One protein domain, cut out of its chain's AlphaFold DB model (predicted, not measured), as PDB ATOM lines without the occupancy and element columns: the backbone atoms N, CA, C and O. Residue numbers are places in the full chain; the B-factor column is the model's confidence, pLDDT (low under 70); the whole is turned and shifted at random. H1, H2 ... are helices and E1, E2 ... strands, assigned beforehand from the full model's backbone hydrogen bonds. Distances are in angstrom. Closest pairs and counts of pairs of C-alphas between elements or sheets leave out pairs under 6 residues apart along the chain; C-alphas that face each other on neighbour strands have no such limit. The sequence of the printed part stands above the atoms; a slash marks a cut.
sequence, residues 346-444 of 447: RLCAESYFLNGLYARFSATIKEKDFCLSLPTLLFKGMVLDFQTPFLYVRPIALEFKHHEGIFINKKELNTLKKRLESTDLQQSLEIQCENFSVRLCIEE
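This is residues 346 to 444 of the 447 residues of the protein "Putative serine/threonine kinase" of Helicobacter suis (UniProt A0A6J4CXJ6). Two antiparallel sheets stand as the opposing walls of a small, incompletely closed barrel, five strands in one wall and four in the other. E2 comes near E3 at one seam, while E6 and E7 stay apart at the other; short helix H1 lies at one end and H2 at the opposite end, beside E9. The 99 printed residues run E1 E2 E3 H1 E4 E5 E6 E7 H2 E8 E9, with sheet orders E2 - E1 - E9 - E8 - E6 and E3 - E4 - E5 - E7. The class is mostly strand, and the whole is compact and rounded, with a radius of gyration of the C-alphas of 12.5 A and spans of 33 by 27 by 27 A.

Find C-alpha 346 at (239.600, 180.895, 214.652); from there E1, residues 346 to 353, runs 22.9 A. Beside it look for E2, residues 356 to 364, 25.0 A, and E9, residues 436 to 443, 21.5 A, which ends at C-alpha 443, (234.546, 182.773, 215.686). E8, residues 429 to 433, 13.1 A, and E6, residues 406 to 408, complete this sheet. The second sheet holds E3, residues 372 to 374; E4, residues 391 to 394, 9.8 A; E5, residues 397 to 400, 9.9 A; and E7, residues 417 to 419. H1 is residues 377 to 380 and H2 residues 424 to 427.

Start in the larger sheet, which is twisted: E1 and E9 are antiparallel at 161 degrees, with N 348 and O 441 within hydrogen-bond range at 2.8 A. E1 and E2 form a hairpin, where N 349 and O 361 are 2.8 A apart. E8 and E9 form another, with N 438 and O 431 at 2.7 A. Edge strand E6 pairs with E8 through N 407 and O 432, 2.9 A. In the other sheet, look for N 374 and O 391 of E3 and E4 at 2.8 A, N 392 and O 399 of the hairpin E4 and E5 at 2.8 A, and N 398 and O 418 of E5 and E7 at 2.8 A. Between the sheets, the closest C-alphas of E2 and E3, Ala 363 and Leu 372, are 7.7 A apart. H1 is on the larger sheet at a height of 6.6 A, only just over none of its strands, with two C-alphas falling on E1 and two on E9; its Phe 379 and Phe 436 of E9 have C-alphas 5.6 A apart, the closest of the two elements. H2 is on that sheet too, over none of its strands, and its closest C-alphas to E9 are Leu 425 and Cys 441, 4.8 A. Both helices are too short for an O i to N i+4 pair; the one O i to N i+3 pair is within range in H2 but not in H1.

The two C-alphas farthest apart, Leu 354 and Glu 367, are 34.7 A from each other. The printed part has no cut and no long link. Mean pLDDT of the printed part is 88.6; look for values under 70 at residues 382 to 384 and residue 387, in the short link from H1 to E4.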
ATOM      1  N   ARG A 346     238.469 180.232 213.997       93.69
ATOM      2  CA  ARG A 346     239.600 180.895 214.652       93.69
ATOM      3  C   ARG A 346     239.301 181.249 216.098       93.69
ATOM      4  O   ARG A 346     238.152 181.476 216.473       93.69
ATOM      5  N   LEU A 347     240.356 181.285 216.900       94.00
ATOM      6  CA  LEU A 347     240.336 181.854 218.238       94.00
ATOM      7  C   LEU A 347     240.548 183.362 218.113       94.00
ATOM      8  O   LEU A 347     241.522 183.780 217.486       94.00
ATOM      9  N   CYS A 348     239.673 184.151 218.724       95.19
ATOM     10  CA  CYS A 348     239.753 185.603 218.763       95.19
ATOM     11  C   CYS A 348     239.904 186.087 220.204       95.19
ATOM     12  O   CYS A 348     239.246 185.581 221.115       95.19
ATOM     13  N   ALA A 349     240.768 187.080 220.401       95.25
ATOM     14  CA  ALA A 349     240.892 187.794 221.658       95.25
ATOM     15  C   ALA A 349     240.892 189.306 221.418       95.25
ATOM     16  O   ALA A 349     241.722 189.825 220.673       95.25
ATOM     17  N   GLU A 350     239.968 190.014 222.059       95.38
ATOM     18  CA  GLU A 350     239.867 191.473 222.016       95.38
ATOM     19  C   GLU A 350     240.305 192.033 223.367       95.38
ATOM     20  O   GLU A 350     239.670 191.783 224.388       95.38
ATOM     21  N   SER A 351     241.416 192.767 223.373       94.75
ATOM     22  CA  SER A 351     241.974 193.408 224.560       94.75
ATOM     23  C   SER A 351     241.486 194.847 224.657       94.75
ATOM     24  O   SER A 351     241.685 195.634 223.730       94.75
ATOM     25  N   TYR A 352     240.970 195.229 225.818       94.38
ATOM     26  CA  TYR A 352     240.503 196.570 226.142       94.38
ATOM     27  C   TYR A 352     241.335 197.167 227.274       94.38
ATOM     28  O   TYR A 352     241.502 196.541 228.317       94.38
ATOM     29  N   PHE A 353     241.815 198.396 227.085       92.75
ATOM     30  CA  PHE A 353     242.488 199.191 228.113       92.75
ATOM     31  C   PHE A 353     241.641 200.423 228.419       92.75
ATOM     32  O   PHE A 353     241.329 201.189 227.506       92.75
ATOM     33  N   LEU A 354     241.240 200.611 229.682       86.62
ATOM     34  CA  LEU A 354     240.354 201.715 230.096       86.62
ATOM     35  C   LEU A 354     239.113 201.872 229.182       86.62
ATOM     36  O   LEU A 354     238.713 202.984 228.845       86.62
ATOM     37  N   ASN A 355     238.510 200.749 228.772       81.50
ATOM     38  CA  ASN A 355     237.353 200.643 227.864       81.50
ATOM     39  C   ASN A 355     237.600 200.986 226.379       81.50
ATOM     40  O   ASN A 355     236.668 200.901 225.580       81.50
ATOM     41  N   GLY A 356     238.825 201.326 225.976       91.62
ATOM     42  CA  GLY A 356     239.203 201.448 224.566       91.62
ATOM     43  C   GLY A 356     239.756 200.133 224.023       91.62
ATOM     44  O   GLY A 356     240.551 199.481 224.700       91.62
ATOM     45  N   LEU A 357     239.372 199.746 222.801       91.81
ATOM     46  CA  LEU A 357     239.996 198.609 222.117       91.81
ATOM     47  C   LEU A 357     241.491 198.902 221.933       91.81
ATOM     48  O   LEU A 357     241.871 199.872 221.277       91.81
ATOM     49  N   TYR A 358     242.326 198.066 222.538       91.44
ATOM     50  CA  TYR A 358     243.776 198.220 222.556       91.44
ATOM     51  C   TYR A 358     244.454 197.352 221.495       91.44
ATOM     52  O   TYR A 358     245.315 197.837 220.762       91.44
ATOM     53  N   ALA A 359     244.071 196.077 221.423       91.94
ATOM     54  CA  ALA A 359     244.633 195.108 220.489       91.94
ATOM     55  C   ALA A 359     243.625 193.993 220.196       91.94
ATOM     56  O   ALA A 359     242.776 193.671 221.030       91.94
ATOM     57  N   ARG A 360     243.759 193.384 219.019       93.62
ATOM     58  CA  ARG A 360     243.046 192.169 218.624       93.62
ATOM     59  C   ARG A 360     244.072 191.078 218.354       93.62
ATOM     60  O   ARG A 360     245.159 191.359 217.863       93.62
ATOM     61  N   PHE A 361     243.715 189.848 218.678       94.56
ATOM     62  CA  PHE A 361     244.441 188.649 218.302       94.56
ATOM     63  C   PHE A 361     243.480 187.687 217.622       94.56
ATOM     64  O   PHE A 361     242.357 187.504 218.091       94.56
ATOM     65  N   SER A 362     243.949 187.059 216.553       94.56
ATOM     66  CA  SER A 362     243.210 186.071 215.789       94.56
ATOM     67  C   SER A 362     244.155 184.967 215.329       94.56
ATOM     68  O   SER A 362     245.195 185.225 214.725       94.56
ATOM     69  N   ALA A 363     243.801 183.713 215.595       93.56
ATOM     70  CA  ALA A 363     244.597 182.569 215.163       93.56
ATOM     71  C   ALA A 363     243.720 181.424 214.663       93.56
ATOM     72  O   ALA A 363     242.753 181.024 215.316       93.56
ATOM     73  N   THR A 364     244.087 180.887 213.500       93.56
ATOM     74  CA  THR A 364     243.430 179.737 212.878       93.56
ATOM     75  C   THR A 364     243.471 178.515 213.795       93.56
ATOM     76  O   THR A 364     244.525 178.144 214.310       93.56
ATOM     77  N   ILE A 365     242.327 177.850 213.961       92.00
ATOM     78  CA  ILE A 365     242.226 176.564 214.655       92.00
ATOM     79  C   ILE A 365     242.310 175.458 213.597       92.00
ATOM     80  O   ILE A 365     241.366 175.262 212.835       92.00
ATOM     81  N   LYS A 366     243.447 174.750 213.537       86.19
ATOM     82  CA  LYS A 366     243.691 173.688 212.538       86.19
ATOM     83  C   LYS A 366     242.994 172.375 212.877       86.19
ATOM     84  O   LYS A 366     242.486 171.682 212.004       86.19
ATOM     85  N   GLU A 367     242.974 172.041 214.161       83.75
ATOM     86  CA  GLU A 367     242.541 170.743 214.662       83.75
ATOM     87  C   GLU A 367     241.687 170.906 215.918       83.75
ATOM     88  O   GLU A 367     241.634 171.973 216.535       83.75
ATOM     89  N   LYS A 368     241.011 169.824 216.314       78.62
ATOM     90  CA  LYS A 368     240.157 169.827 217.507       78.62
ATOM     91  C   LYS A 368     240.947 169.996 218.806       78.62
ATOM     92  O   LYS A 368     240.392 170.574 219.732       78.62
ATOM     93  N   ASP A 369     242.193 169.520 218.873       79.88
ATOM     94  CA  ASP A 369     243.055 169.600 220.063       79.88
ATOM     95  C   ASP A 369     244.178 170.631 219.890       79.88
ATOM     96  O   ASP A 369     245.358 170.309 219.783       79.88
ATOM     97  N   PHE A 370     243.797 171.906 219.783       86.62
ATOM     98  CA  PHE A 370     244.751 172.991 219.571       86.62
ATOM     99  C   PHE A 370     245.419 173.460 220.874       86.62
ATOM    100  O   PHE A 370     244.876 173.341 221.971       86.62
ATOM    101  N   CYS A 371     246.588 174.083 220.749       88.88
ATOM    102  CA  CYS A 371     247.214 174.842 221.826       88.88
ATOM    103  C   CYS A 371     247.736 176.156 221.252       88.88
ATOM    104  O   CYS A 371     248.724 176.163 220.523       88.88
ATOM    105  N   LEU A 372     247.062 177.261 221.565       90.00
ATOM    106  CA  LEU A 372     247.412 178.591 221.065       90.00
ATOM    107  C   LEU A 372     247.943 179.456 222.201       90.00
ATOM    108  O   LEU A 372     247.441 179.391 223.320       90.00
ATOM    109  N   SER A 373     248.956 180.264 221.912       89.62
ATOM    110  CA  SER A 373     249.615 181.104 222.906       89.62
ATOM    111  C   SER A 373     249.231 182.569 222.703       89.62
ATOM    112  O   SER A 373     249.321 183.087 221.590       89.62
ATOM    113  N   LEU A 374     248.774 183.229 223.764       90.12
ATOM    114  CA  LEU A 374     248.419 184.643 223.765       90.12
ATOM    115  C   LEU A 374     249.546 185.451 224.428       90.12
ATOM    116  O   LEU A 374     249.972 185.109 225.540       90.12
ATOM    117  N   PRO A 375     250.037 186.519 223.779       88.00
ATOM    118  CA  PRO A 375     251.172 187.285 224.276       88.00
ATOM    119  C   PRO A 375     250.779 188.267 225.380       88.00
ATOM    120  O   PRO A 375     249.639 188.721 225.477       88.00
ATOM    121  N   THR A 376     251.774 188.662 226.177       86.50
ATOM    122  CA  THR A 376     251.649 189.643 227.268       86.50
ATOM    123  C   THR A 376     251.095 190.992 226.806       86.50
ATOM    124  O   THR A 376     250.413 191.665 227.578       86.50
ATOM    125  N   LEU A 377     251.311 191.363 225.538       86.50
ATOM    126  CA  LEU A 377     250.795 192.596 224.937       86.50
ATOM    127  C   LEU A 377     249.267 192.739 225.086       86.50
ATOM    128  O   LEU A 377     248.787 193.854 225.272       86.50
ATOM    129  N   LEU A 378     248.515 191.630 225.075       88.94
ATOM    130  CA  LEU A 378     247.057 191.635 225.266       88.94
ATOM    131  C   LEU A 378     246.625 191.909 226.717       88.94
ATOM    132  O   LEU A 378     245.477 192.255 226.950       88.94
ATOM    133  N   PHE A 379     247.511 191.730 227.698       88.75
ATOM    134  CA  PHE A 379     247.145 191.756 229.122       88.75
ATOM    135  C   PHE A 379     247.840 192.861 229.916       88.75
ATOM    136  O   PHE A 379     247.361 193.224 230.985       88.75
ATOM    137  N   LYS A 380     248.986 193.362 229.438       82.94
ATOM    138  CA  LYS A 380     249.820 194.343 230.158       82.94
ATOM    139  C   LYS A 380     250.306 195.515 229.296       82.94
ATOM    140  O   LYS A 380     251.029 196.383 229.780       82.94
ATOM    141  N   GLY A 381     249.907 195.592 228.026       74.62
ATOM    142  CA  GLY A 381     250.144 196.771 227.192       74.62
ATOM    143  C   GLY A 381     251.587 196.964 226.714       74.62
ATOM    144  O   GLY A 381     252.189 196.050 226.167       74.62
ATOM    145  N   MET A 382     252.115 198.192 226.847       61.50
ATOM    146  CA  MET A 382     253.283 198.730 226.113       61.50
ATOM    147  C   MET A 382     254.624 198.000 226.298       61.50
ATOM    148  O   MET A 382     255.595 198.340 225.619       61.50
ATOM    149  N   VAL A 383     254.714 197.019 227.192       64.06
ATOM    150  CA  VAL A 383     255.926 196.214 227.331       64.06
ATOM    151  C   VAL A 383     255.942 195.174 226.213       64.06
ATOM    152  O   VAL A 383     255.234 194.170 226.278       64.06
ATOM    153  N   LEU A 384     256.770 195.408 225.189       66.75
ATOM    154  CA  LEU A 384     257.133 194.392 224.196       66.75
ATOM    155  C   LEU A 384     258.032 193.336 224.863       66.75
ATOM    156  O   LEU A 384     259.257 193.336 224.712       66.75
ATOM    157  N   ASP A 385     257.407 192.485 225.673       71.62
ATOM    158  CA  ASP A 385     258.017 191.295 226.248       71.62
ATOM    159  C   ASP A 385     257.779 190.109 225.314       71.62
ATOM    160  O   ASP A 385     256.731 189.463 225.337       71.62
ATOM    161  N   PHE A 386     258.782 189.838 224.484       71.62
ATOM    162  CA  PHE A 386     258.775 188.707 223.569       71.62
ATOM    163  C   PHE A 386     259.131 187.383 224.262       71.62
ATOM    164  O   PHE A 386     259.158 186.365 223.592       71.62
ATOM    165  N   GLN A 387     259.481 187.342 225.555       66.44
ATOM    166  CA  GLN A 387     260.155 186.166 226.119       66.44
ATOM    167  C   GLN A 387     259.255 184.941 226.286       66.44
ATOM    168  O   GLN A 387     259.721 183.827 226.060       66.44
ATOM    169  N   THR A 388     257.996 185.114 226.690       70.25
ATOM    170  CA  THR A 388     257.087 183.982 226.934       70.25
ATOM    171  C   THR A 388     255.622 184.375 226.774       70.25
ATOM    172  O   THR A 388     255.262 185.476 227.202       70.25
ATOM    173  N   PRO A 389     254.759 183.462 226.296       81.44
ATOM    174  CA  PRO A 389     253.316 183.664 226.308       81.44
ATOM    175  C   PRO A 389     252.766 183.918 227.713       81.44
ATOM    176  O   PRO A 389     253.266 183.390 228.709       81.44
ATOM    177  N   PHE A 390     251.704 184.714 227.779       88.31
ATOM    178  CA  PHE A 390     250.989 185.014 229.016       88.31
ATOM    179  C   PHE A 390     249.978 183.915 229.364       88.31
ATOM    180  O   PHE A 390     249.842 183.518 230.526       88.31
ATOM    181  N   LEU A 391     249.285 183.422 228.336       91.44
ATOM    182  CA  LEU A 391     248.200 182.456 228.431       91.44
ATOM    183  C   LEU A 391     248.310 181.437 227.293       91.44
ATOM    184  O   LEU A 391     248.405 181.817 226.129       91.44
ATOM    185  N   TYR A 392     248.227 180.151 227.618       92.88
ATOM    186  CA  TYR A 392     247.977 179.085 226.654       92.88
ATOM    187  C   TYR A 392     246.497 178.700 226.679       92.88
ATOM    188  O   TYR A 392     245.924 178.437 227.738       92.88
ATOM    189  N   VAL A 393     245.884 178.649 225.501       92.56
ATOM    190  CA  VAL A 393     244.478 178.299 225.298       92.56
ATOM    191  C   VAL A 393     244.402 176.928 224.642       92.56
ATOM    192  O   VAL A 393     244.934 176.722 223.550       92.56
ATOM    193  N   ARG A 394     243.711 176.007 225.316       92.19
ATOM    194  CA  ARG A 394     243.369 174.660 224.848       92.19
ATOM    195  C   ARG A 394     241.845 174.490 224.829       92.19
ATOM    196  O   ARG A 394     241.154 175.226 225.536       92.19
ATOM    197  N   PRO A 395     241.297 173.483 224.126       87.81
ATOM    198  CA  PRO A 395     239.850 173.270 224.051       87.81
ATOM    199  C   PRO A 395     239.156 173.128 225.410       87.81
ATOM    200  O   PRO A 395     238.014 173.545 225.561       87.81
ATOM    201  N   ILE A 396     239.843 172.532 226.391       91.19
ATOM    202  CA  ILE A 396     239.281 172.207 227.713       91.19
ATOM    203  C   ILE A 396     239.960 172.947 228.869       91.19
ATOM    204  O   ILE A 396     239.649 172.682 230.033       91.19
ATOM    205  N   ALA A 397     240.930 173.822 228.589       94.06
ATOM    206  CA  ALA A 397     241.694 174.486 229.636       94.06
ATOM    207  C   ALA A 397     242.348 175.796 229.184       94.06
ATOM    208  O   ALA A 397     242.793 175.937 228.048       94.06
ATOM    209  N   LEU A 398     242.478 176.714 230.137       95.00
ATOM    210  CA  LEU A 398     243.361 177.874 230.079       95.00
ATOM    211  C   LEU A 398     244.537 177.640 231.029       95.00
ATOM    212  O   LEU A 398     244.323 177.252 232.181       95.00
ATOM    213  N   GLU A 399     245.760 177.882 230.565       94.50
ATOM    214  CA  GLU A 399     246.982 177.750 231.364       94.50
ATOM    215  C   GLU A 399     247.747 179.079 231.380       94.50
ATOM    216  O   GLU A 399     248.260 179.528 230.359       94.50
ATOM    217  N   PHE A 400     247.815 179.711 232.546       92.31
ATOM    218  CA  PHE A 400     248.431 181.019 232.745       92.31
ATOM    219  C   PHE A 400     249.852 180.889 233.292       92.31
ATOM    220  O   PHE A 400     250.164 179.956 234.034       92.31
ATOM    221  N   LYS A 401     250.707 181.871 232.982       88.56
ATOM    222  CA  LYS A 401     252.067 181.951 233.543       88.56
ATOM    223  C   LYS A 401     252.078 182.356 235.026       88.56
ATOM    224  O   LYS A 401     252.921 181.893 235.787       88.56
ATOM    225  N   HIS A 402     251.145 183.211 235.436       86.50
ATOM    226  CA  HIS A 402     250.873 183.574 236.828       86.50
ATOM    227  C   HIS A 402     249.356 183.663 237.029       86.50
ATOM    228  O   HIS A 402     248.630 183.777 236.050       86.50
ATOM    229  N   HIS A 403     248.868 183.602 238.268       88.44
ATOM    230  CA  HIS A 403     247.428 183.701 238.555       88.44
ATOM    231  C   HIS A 403     247.057 184.923 239.408       88.44
ATOM    232  O   HIS A 403     245.903 185.339 239.406       88.44
ATOM    233  N   GLU A 404     248.026 185.519 240.108       89.62
ATOM    234  CA  GLU A 404     247.805 186.696 240.953       89.62
ATOM    235  C   GLU A 404     247.232 187.864 240.137       89.62
ATOM    236  O   GLU A 404     247.756 188.199 239.070       89.62
ATOM    237  N   GLY A 405     246.145 188.460 240.640       89.88
ATOM    238  CA  GLY A 405     245.473 189.600 240.011       89.88
ATOM    239  C   GLY A 405     244.680 189.274 238.739       89.88
ATOM    240  O   GLY A 405     244.248 190.203 238.056       89.88
ATOM    241  N   ILE A 406     244.489 187.989 238.411       93.50
ATOM    242  CA  ILE A 406     243.715 187.549 237.243       93.50
ATOM    243  C   ILE A 406     242.300 187.153 237.663       93.50
ATOM    244  O   ILE A 406     242.103 186.347 238.572       93.50
ATOM    245  N   PHE A 407     241.304 187.659 236.938       94.06
ATOM    246  CA  PHE A 407     239.899 187.310 237.123       94.06
ATOM    247  C   PHE A 407     239.314 186.759 235.824       94.06
ATOM    248  O   PHE A 407     239.561 187.297 234.752       94.06
ATOM    249  N   ILE A 408     238.499 185.710 235.913       93.06
ATOM    250  CA  ILE A 408     237.755 185.146 234.781       93.06
ATOM    251  C   ILE A 408     236.267 185.276 235.086       93.06
ATOM    252  O   ILE A 408     235.794 184.737 236.089       93.06
ATOM    253  N   ASN A 409     235.522 185.998 234.247       91.00
ATOM    254  CA  ASN A 409     234.106 186.316 234.457       91.00
ATOM    255  C   ASN A 409     233.839 186.823 235.892       91.00
ATOM    256  O   ASN A 409     232.929 186.350 236.578       91.00
ATOM    257  N   LYS A 410     234.679 187.764 236.356       89.88
ATOM    258  CA  LYS A 410     234.657 188.386 237.698       89.88
ATOM    259  C   LYS A 410     234.985 187.456 238.876       89.88
ATOM    260  O   LYS A 410     234.768 187.832 240.025       89.88
ATOM    261  N   LYS A 411     235.501 186.250 238.623       91.50
ATOM    262  CA  LYS A 411     235.971 185.326 239.667       91.50
ATOM    263  C   LYS A 411     237.490 185.252 239.653       91.50
ATOM    264  O   LYS A 411     238.070 185.005 238.600       91.50
ATOM    265  N   GLU A 412     238.107 185.441 240.812       93.06
ATOM    266  CA  GLU A 412     239.562 185.372 240.958       93.06
ATOM    267  C   GLU A 412     240.097 183.982 240.593       93.06
ATOM    268  O   GLU A 412     239.491 182.946 240.902       93.06
ATOM    269  N   LEU A 413     241.228 183.967 239.890       93.19
ATOM    270  CA  LEU A 413     241.919 182.755 239.498       93.19
ATOM    271  C   LEU A 413     242.838 182.279 240.634       93.19
ATOM    272  O   LEU A 413     243.891 182.849 240.900       93.19
ATOM    273  N   ASN A 414     242.461 181.168 241.265       90.44
ATOM    274  CA  ASN A 414     243.197 180.610 242.408       90.44
ATOM    275  C   ASN A 414     244.307 179.617 242.016       90.44
ATOM    276  O   ASN A 414     245.050 179.147 242.872       90.44
ATOM    277  N   THR A 415     244.394 179.239 240.739       92.56
ATOM    278  CA  THR A 415     245.348 178.248 240.220       92.56
ATOM    279  C   THR A 415     245.821 178.641 238.829       92.56
ATOM    280  O   THR A 415     245.054 179.189 238.049       92.56
ATOM    281  N   LEU A 416     247.044 178.263 238.450       92.50
ATOM    282  CA  LEU A 416     247.585 178.533 237.104       92.50
ATOM    283  C   LEU A 416     246.769 177.901 235.963       92.50
ATOM    284  O   LEU A 416     246.921 178.292 234.810       92.50
ATOM    285  N   LYS A 417     245.912 176.919 236.262       93.88
ATOM    286  CA  LYS A 417     245.051 176.257 235.281       93.88
ATOM    287  C   LYS A 417     243.584 176.486 235.601       93.88
ATOM    288  O   LYS A 417     243.167 176.309 236.746       93.88
ATOM    289  N   LYS A 418     242.795 176.800 234.576       92.75
ATOM    290  CA  LYS A 418     241.333 176.867 234.628       92.75
ATOM    291  C   LYS A 418     240.761 175.860 233.638       92.75
ATOM    292  O   LYS A 418     240.994 175.981 232.443       92.75
ATOM    293  N   ARG A 419     239.997 174.881 234.129       93.31
ATOM    294  CA  ARG A 419     239.229 173.966 233.271       93.31
ATOM    295  C   ARG A 419     238.056 174.711 232.625       93.31
ATOM    296  O   ARG A 419     237.420 175.523 233.303       93.31
ATOM    297  N   LEU A 420     237.812 174.414 231.354       90.25
ATOM    298  CA  LEU A 420     236.718 174.945 230.544       90.25
ATOM    299  C   LEU A 420     235.673 173.860 230.264       90.25
ATOM    300  O   LEU A 420     236.016 172.684 230.108       90.25
ATOM    301  N   GLU A 421     234.417 174.279 230.168       87.00
ATOM    302  CA  GLU A 421     233.316 173.508 229.593       87.00
ATOM    303  C   GLU A 421     233.256 173.709 228.070       87.00
ATOM    304  O   GLU A 421     233.771 174.689 227.525       87.00
ATOM    305  N   SER A 422     232.593 172.797 227.351       73.06
ATOM    306  CA  SER A 422     232.560 172.795 225.876       73.06
ATOM    307  C   SER A 422     231.967 174.066 225.249       73.06
ATOM    308  O   SER A 422     232.303 174.403 224.114       73.06
ATOM    309  N   THR A 423     231.106 174.780 225.976       80.94
ATOM    310  CA  THR A 423     230.431 176.003 225.517       80.94
ATOM    311  C   THR A 423     231.154 177.292 225.901       80.94
ATOM    312  O   THR A 423     230.796 178.348 225.384       80.94
ATOM    313  N   ASP A 424     232.166 177.246 226.772       85.38
ATOM    314  CA  ASP A 424     232.778 178.453 227.351       85.38
ATOM    315  C   ASP A 424     233.376 179.371 226.276       85.38
ATOM    316  O   ASP A 424     233.072 180.561 226.210       85.38
ATOM    317  N   LEU A 425     234.174 178.809 225.364       85.75
ATOM    318  CA  LEU A 425     234.780 179.574 224.269       85.75
ATOM    319  C   LEU A 425     233.759 180.001 223.199       85.75
ATOM    320  O   LEU A 425     234.019 180.947 222.459       85.75
ATOM    321  N   GLN A 426     232.596 179.344 223.124       85.69
ATOM    322  CA  GLN A 426     231.503 179.740 222.225       85.69
ATOM    323  C   GLN A 426     230.709 180.927 222.786       85.69
ATOM    324  O   GLN A 426     230.260 181.781 222.027       85.69
ATOM    325  N   GLN A 427     230.552 181.005 224.111       84.94
ATOM    326  CA  GLN A 427     229.810 182.073 224.795       84.94
ATOM    327  C   GLN A 427     230.661 183.315 225.101       84.94
ATOM    328  O   GLN A 427     230.136 184.315 225.589       84.94
ATOM    329  N   SER A 428     231.948 183.282 224.745       88.00
ATOM    330  CA  SER A 428     232.990 184.247 225.102       88.00
ATOM    331  C   SER A 428     233.313 184.301 226.603       88.00
ATOM    332  O   SER A 428     232.434 184.272 227.459       88.00
ATOM    333  N   LEU A 429     234.602 184.392 226.921       93.19
ATOM    334  CA  LEU A 429     235.136 184.521 228.274       93.19
ATOM    335  C   LEU A 429     235.737 185.910 228.456       93.19
ATOM    336  O   LEU A 429     236.466 186.382 227.588       93.19
ATOM    337  N   GLU A 430     235.482 186.541 229.596       94.44
ATOM    338  CA  GLU A 430     236.142 187.784 229.982       94.44
ATOM    339  C   GLU A 430     237.279 187.477 230.962       94.44
ATOM    340  O   GLU A 430     237.047 186.914 232.034       94.44
ATOM    341  N   ILE A 431     238.505 187.851 230.600       94.88
ATOM    342  CA  ILE A 431     239.705 187.717 231.429       94.88
ATOM    343  C   ILE A 431     240.177 189.119 231.804       94.88
ATOM    344  O   ILE A 431     240.564 189.889 230.935       94.88
ATOM    345  N   GLN A 432     240.179 189.453 233.087       93.69
ATOM    346  CA  GLN A 432     240.659 190.741 233.584       93.69
ATOM    347  C   GLN A 432     242.022 190.564 234.251       93.69
ATOM    348  O   GLN A 432     242.220 189.629 235.028       93.69
ATOM    349  N   CYS A 433     242.958 191.457 233.937       90.69
ATOM    350  CA  CYS A 433     244.297 191.509 234.515       90.69
ATOM    351  C   CYS A 433     244.737 192.973 234.592       90.69
ATOM    352  O   CYS A 433     244.802 193.654 233.571       90.69
ATOM    353  N   GLU A 434     245.054 193.463 235.792       86.81
ATOM    354  CA  GLU A 434     245.385 194.878 236.021       86.81
ATOM    355  C   GLU A 434     244.309 195.822 235.431       86.81
ATOM    356  O   GLU A 434     243.142 195.747 235.810       86.81
ATOM    357  N   ASN A 435     244.688 196.701 234.497       90.12
ATOM    358  CA  ASN A 435     243.801 197.654 233.820       90.12
ATOM    359  C   ASN A 435     243.274 197.142 232.466       90.12
ATOM    360  O   ASN A 435     242.691 197.916 231.699       90.12
ATOM    361  N   PHE A 436     243.518 195.867 232.151       92.75
ATOM    362  CA  PHE A 436     243.136 195.234 230.895       92.75
ATOM    363  C   PHE A 436     241.982 194.251 231.099       92.75
ATOM    364  O   PHE A 436     241.961 193.477 232.059       92.75
ATOM    365  N   SER A 437     241.040 194.255 230.158       94.19
ATOM    366  CA  SER A 437     240.027 193.208 230.002       94.19
ATOM    367  C   SER A 437     240.179 192.576 228.624       94.19
ATOM    368  O   SER A 437     240.225 193.284 227.621       94.19
ATOM    369  N   VAL A 438     240.289 191.253 228.564       95.12
ATOM    370  CA  VAL A 438     240.446 190.475 227.337       95.12
ATOM    371  C   VAL A 438     239.224 189.595 227.149       95.12
ATOM    372  O   VAL A 438     238.968 188.689 227.942       95.12
ATOM    373  N   ARG A 439     238.482 189.840 226.073       95.50
ATOM    374  CA  ARG A 439     237.371 188.994 225.646       95.50
ATOM    375  C   ARG A 439     237.894 187.902 224.725       95.50
ATOM    376  O   ARG A 439     238.374 188.210 223.643       95.50
ATOM    377  N   LEU A 440     237.780 186.644 225.137       95.38
ATOM    378  CA  LEU A 440     238.261 185.465 224.416       95.38
ATOM    379  C   LEU A 440     237.084 184.646 223.874       95.38
ATOM    380  O   LEU A 440     236.221 184.235 224.647       95.38
ATOM    381  N   CYS A 441     237.049 184.363 222.576       94.25
ATOM    382  CA  CYS A 441     235.998 183.550 221.960       94.25
ATOM    383  C   CYS A 441     236.487 182.779 220.730       94.25
ATOM    384  O   CYS A 441     237.583 183.007 220.221       94.25
ATOM    385  N   ILE A 442     235.659 181.857 220.246       93.12
ATOM    386  CA  ILE A 442     235.827 181.217 218.941       93.12
ATOM    387  C   ILE A 442     234.838 181.835 217.953       93.12
ATOM    388  O   ILE A 442     233.634 181.851 218.207       93.12
ATOM    389  N   GLU A 443     235.346 182.287 216.810       92.06
ATOM    390  CA  GLU A 443     234.546 182.773 215.686       92.06
ATOM    391  C   GLU A 443     234.588 181.760 214.535       92.06
ATOM    392  O   GLU A 443     235.645 181.220 214.187       92.06
ATOM    393  N   GLU A 444     233.432 181.509 213.924       86.44
ATOM    394  CA  GLU A 444     233.331 180.733 212.688       86.44
ATOM    395  C   GLU A 444     233.344 181.687 211.487       86.44
ATOM    396  O   GLU A 444     232.834 182.809 211.561       86.44
TER     397      GLU A 444